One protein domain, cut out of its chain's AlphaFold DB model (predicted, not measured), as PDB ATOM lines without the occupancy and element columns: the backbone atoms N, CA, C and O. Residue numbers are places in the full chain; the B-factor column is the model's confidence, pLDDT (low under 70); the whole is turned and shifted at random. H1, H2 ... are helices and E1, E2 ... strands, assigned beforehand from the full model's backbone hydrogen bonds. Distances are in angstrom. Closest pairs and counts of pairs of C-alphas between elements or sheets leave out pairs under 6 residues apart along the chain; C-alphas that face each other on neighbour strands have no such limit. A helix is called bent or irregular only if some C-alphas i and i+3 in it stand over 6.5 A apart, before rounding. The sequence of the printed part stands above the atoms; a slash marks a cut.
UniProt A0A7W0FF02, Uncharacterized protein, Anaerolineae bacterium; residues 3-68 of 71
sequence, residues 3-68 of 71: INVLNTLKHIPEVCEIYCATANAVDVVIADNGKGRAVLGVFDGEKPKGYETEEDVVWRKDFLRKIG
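AT A GLANCE: This is residues 3 to 68 of the 71 residues of an uncharacterized protein of Anaerolineae bacterium (UniProt A0A7W0FF02). A long, bent two-stranded hairpin, E1 and E2, is the one sheet of this open, outstretched model, and at the other end of the longest axis the helix H2 stands free at the end of a strung-out link, residues 45 to 53. The short helix H1 lies off to one side of the hairpin, at the far end of the long unnamed stretch 11 to 25, and the hairpin's tip, residues 32 to 37, sticks out. The printed part has 66 residues, with two named helices and two named strands in the order H1, E1, E2, H2; the sheet is antiparallel and the class is mixed, helices and strands. The whole is extended, with a radius of gyration of the C-alphas of 17.4 A, and flat, with spans of 52 by 31 by 15 A.

HOW THE PARTS SIT: E1, residues 26 to 32, and E2, residues 37 to 44, are antiparallel neighbours and form a hairpin, with 158 degrees between their directions. Among the C-alphas that face each other are those of Val 26 and Asp 44, 4.9 A apart, and of Asp 32 and Arg 37, 4.5 A apart. N 29 and O 41 are within hydrogen-bond range at 2.9 A, and so are N 43 and O 27 at 2.8 A. E2 bends by 53 degrees at residue 40. H2, residues 54 to 66, is apart from E1. H1, residues 6 to 10, is apart from E2 and from H2. In H1 and H2 every O i to N i+4 pair is within hydrogen-bond range.

IN THESE COORDINATES: E1 measures 18.9 A from its first C-alpha to its last and begins at C-alpha 26, (-29.846, 49.657, 23.132). E2 measures 20.0 A, from Arg 37 to Asp 44. H2 has 13 residues over 18.4 A and ends at C-alpha 66, (-28.069, 28.510, 5.247). H1 has five residues, from C-alpha 6 at (-16.751, 47.676, 11.446) to Lys 10.

THE WHOLE: The two C-alphas farthest apart are those of Lys 35 and Glu 55, at 52.0 A, while the first and last printed C-alphas, of Ile 3 and Gly 68, are 14.1 A apart. The link from E1 to E2 is tight, that from E2 to H2 is short with 9 residues, and that from H1 to E1 is long with 15. Residues 11 to 16 of the long link stand free, as do residues 61 to 68, of which 61 to 66 belong to H2. The printed part has no cut, its mean pLDDT is 98.0, and no printed residue is under 70.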
ATOM      1  N   ILE A   3     -20.948  44.103  10.544       97.81
ATOM      2  CA  ILE A   3     -19.827  43.251  10.111       97.81
ATOM      3  C   ILE A   3     -19.164  43.699   8.793       97.81
ATOM      4  O   ILE A   3     -17.981  43.443   8.597       97.81
ATOM      5  N   ASN A   4     -19.898  44.385   7.909       98.19
ATOM      6  CA  ASN A   4     -19.403  44.812   6.597       98.19
ATOM      7  C   ASN A   4     -18.498  46.052   6.678       98.19
ATOM      8  O   ASN A   4     -17.729  46.300   5.760       98.19
ATOM      9  N   VAL A   5     -18.629  46.857   7.740       98.00
ATOM     10  CA  VAL A   5     -18.007  48.192   7.842       98.00
ATOM     11  C   VAL A   5     -17.219  48.401   9.133       98.00
ATOM     12  O   VAL A   5     -16.432  49.340   9.219       98.00
ATOM     13  N   LEU A   6     -17.379  47.523  10.131       98.38
ATOM     14  CA  LEU A   6     -16.751  47.676  11.446       98.38
ATOM     15  C   LEU A   6     -15.226  47.765  11.345       98.38
ATOM     16  O   LEU A   6     -14.601  48.539  12.062       98.38
ATOM     17  N   ASN A   7     -14.615  46.992  10.443       98.44
ATOM     18  CA  ASN A   7     -13.176  47.076  10.224       98.44
ATOM     19  C   ASN A   7     -12.791  48.426   9.621       98.44
ATOM     20  O   ASN A   7     -11.885  49.048  10.151       98.44
ATOM     21  N   THR A   8     -13.495  48.924   8.606       98.56
ATOM     22  CA  THR A   8     -13.219  50.250   8.033       98.56
ATOM     23  C   THR A   8     -13.235  51.342   9.099       98.56
ATOM     24  O   THR A   8     -12.291  52.116   9.165       98.56
ATOM     25  N   LEU A   9     -14.242  51.352   9.981       98.06
ATOM     26  CA  LEU A   9     -14.334  52.333  11.069       98.06
ATOM     27  C   LEU A   9     -13.185  52.209  12.077       98.06
ATOM     28  O   LEU A   9     -12.583  53.213  12.433       98.06
ATOM     29  N   LYS A  10     -12.838  50.985  12.496       98.12
ATOM     30  CA  LYS A  10     -11.729  50.739  13.440       98.12
ATOM     31  C   LYS A  10     -10.354  51.156  12.909       98.12
ATOM     32  O   LYS A  10      -9.438  51.311  13.704       98.12
ATOM     33  N   HIS A  11     -10.186  51.272  11.593       98.19
ATOM     34  CA  HIS A  11      -8.913  51.674  10.983       98.19
ATOM     35  C   HIS A  11      -8.800  53.189  10.761       98.19
ATOM     36  O   HIS A  11      -7.763  53.647  10.287       98.19
ATOM     37  N   ILE A  12      -9.837  53.970  11.076       98.56
ATOM     38  CA  ILE A  12      -9.775  55.432  10.991       98.56
ATOM     39  C   ILE A  12      -8.913  55.950  12.155       98.56
ATOM     40  O   ILE A  12      -9.244  55.648  13.303       98.56
ATOM     41  N   PRO A  13      -7.842  56.730  11.903       98.50
ATOM     42  CA  PRO A  13      -6.929  57.199  12.952       98.50
ATOM     43  C   PRO A  13      -7.602  57.984  14.085       98.50
ATOM     44  O   PRO A  13      -7.153  57.934  15.226       98.50
ATOM     45  N   GLU A  14      -8.676  58.709  13.781       98.62
ATOM     46  CA  GLU A  14      -9.423  59.538  14.729       98.62
ATOM     47  C   GLU A  14     -10.448  58.753  15.562       98.62
ATOM     48  O   GLU A  14     -11.002  59.289  16.524       98.62
ATOM     49  N   VAL A  15     -10.739  57.495  15.214       98.19
ATOM     50  CA  VAL A  15     -11.709  56.677  15.950       98.19
ATOM     51  C   VAL A  15     -11.029  56.058  17.165       98.19
ATOM     52  O   VAL A  15     -10.219  55.144  17.042       98.19
ATOM     53  N   CYS A  16     -11.386  56.537  18.357       97.94
ATOM     54  CA  CYS A  16     -10.830  56.019  19.608       97.94
ATOM     55  C   CYS A  16     -11.432  54.664  20.007       97.94
ATOM     56  O   CYS A  16     -10.703  53.763  20.409       97.94
ATOM     57  N   GLU A  17     -12.758  54.521  19.920       97.38
ATOM     58  CA  GLU A  17     -13.472  53.316  20.352       97.38
ATOM     59  C   GLU A  17     -14.870  53.239  19.716       97.38
ATOM     60  O   GLU A  17     -15.476  54.259  19.381       97.38
ATOM     61  N   ILE A  18     -15.399  52.021  19.555       98.12
ATOM     62  CA  ILE A  18     -16.779  51.763  19.127       98.12
ATOM     63  C   ILE A  18     -17.496  51.033  20.265       98.12
ATOM     64  O   ILE A  18     -17.215  49.864  20.511       98.12
ATOM     65  N   TYR A  19     -18.442  51.703  20.926       98.12
ATOM     66  CA  TYR A  19     -19.153  51.143  22.084       98.12
ATOM     67  C   TYR A  19     -20.165  50.046  21.727       98.12
ATOM     68  O   TYR A  19     -20.325  49.088  22.474       98.12
ATOM     69  N   CYS A  20     -20.884  50.184  20.609       98.00
ATOM     70  CA  CYS A  20     -21.953  49.260  20.232       98.00
ATOM     71  C   CYS A  20     -22.156  49.246  18.715       98.00
ATOM     72  O   CYS A  20     -22.049  50.284  18.061       98.00
ATOM     73  N   ALA A  21     -22.478  48.077  18.156       98.31
ATOM     74  CA  ALA A  21     -22.851  47.931  16.754       98.31
ATOM     75  C   ALA A  21     -23.810  46.738  16.579       98.31
ATOM     76  O   ALA A  21     -23.397  45.632  16.228       98.31
ATOM     77  N   THR A  22     -25.096  46.974  16.833       98.38
ATOM     78  CA  THR A  22     -26.135  45.939  16.945       98.38
ATOM     79  C   THR A  22     -27.425  46.343  16.226       98.38
ATOM     80  O   THR A  22     -27.566  47.480  15.777       98.38
ATOM     81  N   ALA A  23     -28.360  45.400  16.103       98.19
ATOM     82  CA  ALA A  23     -29.745  45.655  15.694       98.19
ATOM     83  C   ALA A  23     -30.747  45.464  16.853       98.19
ATOM     84  O   ALA A  23     -31.950  45.620  16.650       98.19
ATOM     85  N   ASN A  24     -30.266  45.108  18.049       97.88
ATOM     86  CA  ASN A  24     -31.079  44.999  19.258       97.88
ATOM     87  C   ASN A  24     -31.506  46.387  19.770       97.88
ATOM     88  O   ASN A  24     -30.959  47.410  19.358       97.88
ATOM     89  N   ALA A  25     -32.454  46.421  20.712       98.19
ATOM     90  CA  ALA A  25     -32.686  47.619  21.517       98.19
ATOM     91  C   ALA A  25     -31.438  47.927  22.365       98.19
ATOM     92  O   ALA A  25     -30.829  47.006  22.916       98.19
ATOM     93  N   VAL A  26     -31.065  49.208  22.446       98.31
ATOM     94  CA  VAL A  26     -29.846  49.657  23.132       98.31
ATOM     95  C   VAL A  26     -30.137  50.839  24.037       98.31
ATOM     96  O   VAL A  26     -30.709  51.832  23.586       98.31
ATOM     97  N   ASP A  27     -29.630  50.760  25.264       98.38
ATOM     98  CA  ASP A  27     -29.552  51.884  26.194       98.38
ATOM     99  C   ASP A  27     -28.088  52.269  26.442       98.38
ATOM    100  O   ASP A  27     -27.211  51.410  26.561       98.38
ATOM    101  N   VAL A  28     -27.803  53.569  26.548       98.31
ATOM    102  CA  VAL A  28     -26.452  54.085  26.829       98.31
ATOM    103  C   VAL A  28     -26.386  54.598  28.263       98.31
ATOM    104  O   VAL A  28     -27.170  55.458  28.663       98.31
ATOM    105  N   VAL A  29     -25.413  54.107  29.030       98.31
ATOM    106  CA  VAL A  29     -25.159  54.575  30.393       98.31
ATOM    107  C   VAL A  29     -24.341  55.855  30.330       98.31
ATOM    108  O   VAL A  29     -23.173  55.841  29.931       98.31
ATOM    109  N   ILE A  30     -24.949  56.960  30.751       98.25
ATOM    110  CA  ILE A  30     -24.307  58.269  30.795       98.25
ATOM    111  C   ILE A  30     -24.077  58.676  32.246       98.25
ATOM    112  O   ILE A  30     -25.019  58.749  33.032       98.25
ATOM    113  N   ALA A  31     -22.830  58.999  32.582       98.31
ATOM    114  CA  ALA A  31     -22.523  59.763  33.782       98.31
ATOM    115  C   ALA A  31     -22.516  61.251  33.446       98.31
ATOM    116  O   ALA A  31     -21.812  61.673  32.531       98.31
ATOM    117  N   ASP A  32     -23.272  62.038  34.202       98.00
ATOM    118  CA  ASP A  32     -23.272  63.498  34.135       98.00
ATOM    119  C   ASP A  32     -22.711  64.041  35.453       98.00
ATOM    120  O   ASP A  32     -23.181  63.672  36.530       98.00
ATOM    121  N   ASN A  33     -21.681  64.883  35.378       97.50
ATOM    122  CA  ASN A  33     -21.071  65.506  36.556       97.50
ATOM    123  C   ASN A  33     -21.452  66.989  36.719       97.50
ATOM    124  O   ASN A  33     -20.805  67.710  37.477       97.50
ATOM    125  N   GLY A  34     -22.448  67.468  35.970       97.50
ATOM    126  CA  GLY A  34     -22.910  68.856  35.953       97.50
ATOM    127  C   GLY A  34     -22.099  69.790  35.047       97.50
ATOM    128  O   GLY A  34     -22.612  70.833  34.647       97.50
ATOM    129  N   LYS A  35     -20.859  69.432  34.681       97.75
ATOM    130  CA  LYS A  35     -20.033  70.171  33.703       97.75
ATOM    131  C   LYS A  35     -19.996  69.478  32.342       97.75
ATOM    132  O   LYS A  35     -19.886  70.138  31.312       97.75
ATOM    133  N   GLY A  36     -20.033  68.153  32.337       97.94
ATOM    134  CA  GLY A  36     -19.934  67.341  31.139       97.94
ATOM    135  C   GLY A  36     -20.481  65.941  31.360       97.94
ATOM    136  O   GLY A  36     -20.912  65.576  32.455       97.94
ATOM    137  N   ARG A  37     -20.452  65.157  30.282       98.38
ATOM    138  CA  ARG A  37     -20.989  63.800  30.243       98.38
ATOM    139  C   ARG A  37     -19.938  62.813  29.772       98.38
ATOM    140  O   ARG A  37     -19.134  63.140  28.903       98.38
ATOM    141  N   ALA A  38     -19.988  61.611  30.324       97.81
ATOM    142  CA  ALA A  38     -19.172  60.484  29.906       97.81
ATOM    143  C   ALA A  38     -20.068  59.296  29.552       97.81
ATOM    144  O   ALA A  38     -21.038  59.009  30.258       97.81
ATOM    145  N   VAL A  39     -19.717  58.596  28.476       98.25
ATOM    146  CA  VAL A  39     -20.283  57.282  28.166       98.25
ATOM    147  C   VAL A  39     -19.572  56.264  29.051       98.25
ATOM    148  O   VAL A  39     -18.360  56.100  28.944       98.25
ATOM    149  N   LEU A  40     -20.314  55.614  29.946       97.88
ATOM    150  CA  LEU A  40     -19.774  54.567  30.819       97.88
ATOM    151  C   LEU A  40     -19.904  53.169  30.209       97.88
ATOM    152  O   LEU A  40     -19.151  52.270  30.569       97.88
ATOM    153  N   GLY A  41     -20.872  52.977  29.315       98.12
ATOM    154  CA  GLY A  41     -21.134  51.691  28.686       98.12
ATOM    155  C   GLY A  41     -22.485  51.653  27.986       98.12
ATOM    156  O   GLY A  41     -23.207  52.651  27.925       98.12
ATOM    157  N   VAL A  42     -22.816  50.479  27.463       98.44
ATOM    158  CA  VAL A  42     -24.047  50.214  26.717       98.44
ATOM    159  C   VAL A  42     -24.714  48.947  27.238       98.44
ATOM    160  O   VAL A  42     -24.038  47.974  27.572       98.44
ATOM    161  N   PHE A  43     -26.039  48.952  27.283       98.25
ATOM    162  CA  PHE A  43     -26.844  47.746  27.418       98.25
ATOM    163  C   PHE A  43     -27.290  47.328  26.014       98.25
ATOM    164  O   PHE A  43     -28.150  47.978  25.427       98.25
ATOM    165  N   ASP A  44     -26.668  46.289  25.454       98.38
ATOM    166  CA  ASP A  44     -27.009  45.729  24.138       98.38
ATOM    167  C   ASP A  44     -27.932  44.519  24.308       98.38
ATOM    168  O   ASP A  44     -27.484  43.414  24.621       98.38
ATOM    169  N   GLY A  45     -29.232  44.740  24.114       97.56
ATOM    170  CA  GLY A  45     -30.240  43.691  24.199       97.56
ATOM    171  C   GLY A  45     -30.473  43.152  25.615       97.56
ATOM    172  O   GLY A  45     -30.402  43.868  26.613       97.56
ATOM    173  N   GLU A  46     -30.834  41.872  25.693       97.50
ATOM    174  CA  GLU A  46     -31.223  41.209  26.938       97.50
ATOM    175  C   GLU A  46     -30.075  40.398  27.552       97.50
ATOM    176  O   GLU A  46     -29.187  39.894  26.865       97.50
ATOM    177  N   LYS A  47     -30.147  40.182  28.871       97.44
ATOM    178  CA  LYS A  47     -29.253  39.254  29.573       97.44
ATOM    179  C   LYS A  47     -29.420  37.806  29.064       97.44
ATOM    180  O   LYS A  47     -30.545  37.407  28.743       97.44
ATOM    181  N   PRO A  48     -28.354  36.982  29.074       96.94
ATOM    182  CA  PRO A  48     -28.455  35.560  28.751       96.94
ATOM    183  C   PRO A  48     -29.490  34.839  29.626       96.94
ATOM    184  O   PRO A  48     -29.580  35.088  30.830       96.94
ATOM    185  N   LYS A  49     -30.262  33.928  29.020       96.25
ATOM    186  CA  LYS A  49     -31.303  33.133  29.703       96.25
ATOM    187  C   LYS A  49     -30.819  31.738  30.128       96.25
ATOM    188  O   LYS A  49     -31.514  31.066  30.881       96.25
ATOM    189  N   GLY A  50     -29.643  31.316  29.667       96.69
ATOM    190  CA  GLY A  50     -29.061  30.000  29.922       96.69
ATOM    191  C   GLY A  50     -27.812  29.764  29.071       96.69
ATOM    192  O   GLY A  50     -27.308  30.698  28.443       96.69
ATOM    193  N   TYR A  51     -27.339  28.520  29.058       97.88
ATOM    194  CA  TYR A  51     -26.224  28.058  28.225       97.88
ATOM    195  C   TYR A  51     -26.742  27.314  26.990       97.88
ATOM    196  O   TYR A  51     -27.823  26.731  27.048       97.88
ATOM    197  N   GLU A  52     -25.971  27.334  25.899       97.62
ATOM    198  CA  GLU A  52     -26.283  26.560  24.690       97.62
ATOM    199  C   GLU A  52     -26.144  25.050  24.948       97.62
ATOM    200  O   GLU A  52     -25.219  24.623  25.645       97.62
ATOM    201  N   THR A  53     -27.055  24.245  24.391       98.38
ATOM    202  CA  THR A  53     -26.921  22.781  24.327       98.38
ATOM    203  C   THR A  53     -26.218  22.342  23.037       98.38
ATOM    204  O   THR A  53     -25.944  23.150  22.147       98.38
ATOM    205  N   GLU A  54     -25.931  21.046  22.892       98.38
ATOM    206  CA  GLU A  54     -25.364  20.505  21.648       98.38
ATOM    207  C   GLU A  54     -26.300  20.719  20.444       98.38
ATOM    208  O   GLU A  54     -25.845  21.032  19.340       98.38
ATOM    209  N   GLU A  55     -27.617  20.629  20.646       98.19
ATOM    210  CA  GLU A  55     -28.612  20.909  19.608       98.19
ATOM    211  C   GLU A  55     -28.582  22.381  19.166       98.19
ATOM    212  O   GLU A  55     -28.631  22.661  17.964       98.19
ATOM    213  N   ASP A  56     -28.429  23.319  20.107       98.19
ATOM    214  CA  ASP A  56     -28.292  24.751  19.808       98.19
ATOM    215  C   ASP A  56     -27.021  25.036  18.990       98.19
ATOM    216  O   ASP A  56     -27.036  25.830  18.038       98.19
ATOM    217  N   VAL A  57     -25.918  24.347  19.316       98.19
ATOM    218  CA  VAL A  57     -24.643  24.442  18.588       98.19
ATOM    219  C   VAL A  57     -24.806  23.978  17.142       98.19
ATOM    220  O   VAL A  57     -24.316  24.644  16.220       98.19
ATOM    221  N   VAL A  58     -25.470  22.837  16.929       98.31
ATOM    222  CA  VAL A  58     -25.760  22.318  15.584       98.31
ATOM    223  C   VAL A  58     -26.612  23.329  14.819       98.31
ATOM    224  O   VAL A  58     -26.227  23.754  13.725       98.31
ATOM    225  N   TRP A  59     -27.692  23.811  15.436       98.44
ATOM    226  CA  TRP A  59     -28.605  24.768  14.819       98.44
ATOM    227  C   TRP A  59     -27.903  26.057  14.376       98.44
ATOM    228  O   TRP A  59     -28.042  26.464  13.218       98.44
ATOM    229  N   ARG A  60     -27.099  26.699  15.239       98.06
ATOM    230  CA  ARG A  60     -26.452  27.978  14.880       98.06
ATOM    231  C   ARG A  60     -25.404  27.818  13.779       98.06
ATOM    232  O   ARG A  60     -25.219  28.732  12.975       98.06
ATOM    233  N   LYS A  61     -24.713  26.671  13.716       98.19
ATOM    234  CA  LYS A  61     -23.745  26.372  12.648       98.19
ATOM    235  C   LYS A  61     -24.452  26.178  11.311       98.19
ATOM    236  O   LYS A  61     -24.026  26.762  10.314       98.19
ATOM    237  N   ASP A  62     -25.547  25.425  11.300       98.25
ATOM    238  CA  ASP A  62     -26.338  25.204  10.089       98.25
ATOM    239  C   ASP A  62     -27.033  26.478   9.619       98.25
ATOM    240  O   ASP A  62     -27.073  26.751   8.418       98.25
ATOM    241  N   PHE A  63     -27.496  27.316  10.549       98.38
ATOM    242  CA  PHE A  63     -28.027  28.631  10.217       98.38
ATOM    243  C   PHE A  63     -26.999  29.464   9.444       98.38
ATOM    244  O   PHE A  63     -27.329  29.952   8.367       98.38
ATOM    245  N   LEU A  64     -25.744  29.553   9.912       98.12
ATOM    246  CA  LEU A  64     -24.679  30.290   9.213       98.12
ATOM    247  C   LEU A  64     -24.415  29.774   7.791       98.12
ATOM    248  O   LEU A  64     -24.153  30.587   6.901       98.12
ATOM    249  N   ARG A  65     -24.501  28.455   7.564       97.69
ATOM    250  CA  ARG A  65     -24.403  27.864   6.217       97.69
ATOM    251  C   ARG A  65     -25.605  28.233   5.355       97.69
ATOM    252  O   ARG A  65     -25.442  28.661   4.217       97.69
ATOM    253  N   LYS A  66     -26.812  28.157   5.922       97.94
ATOM    254  CA  LYS A  66     -28.069  28.510   5.247       97.94
ATOM    255  C   LYS A  66     -28.097  29.967   4.786       97.94
ATOM    256  O   LYS A  66     -28.602  30.243   3.703       97.94
ATOM    257  N   ILE A  67     -27.562  30.889   5.586       97.44
ATOM    258  CA  ILE A  67     -27.463  32.310   5.216       97.44
ATOM    259  C   ILE A  67     -26.168  32.654   4.455       97.44
ATOM    260  O   ILE A  67     -25.909  33.827   4.197       97.44
ATOM    261  N   GLY A  68     -25.363  31.651   4.083       97.12
ATOM    262  CA  GLY A  68     -24.230  31.796   3.165       97.12
ATOM    263  C   GLY A  68     -22.937  32.352   3.769       97.12
ATOM    264  O   GLY A  68     -22.026  32.697   3.023       97.12
TER     265      GLY A  68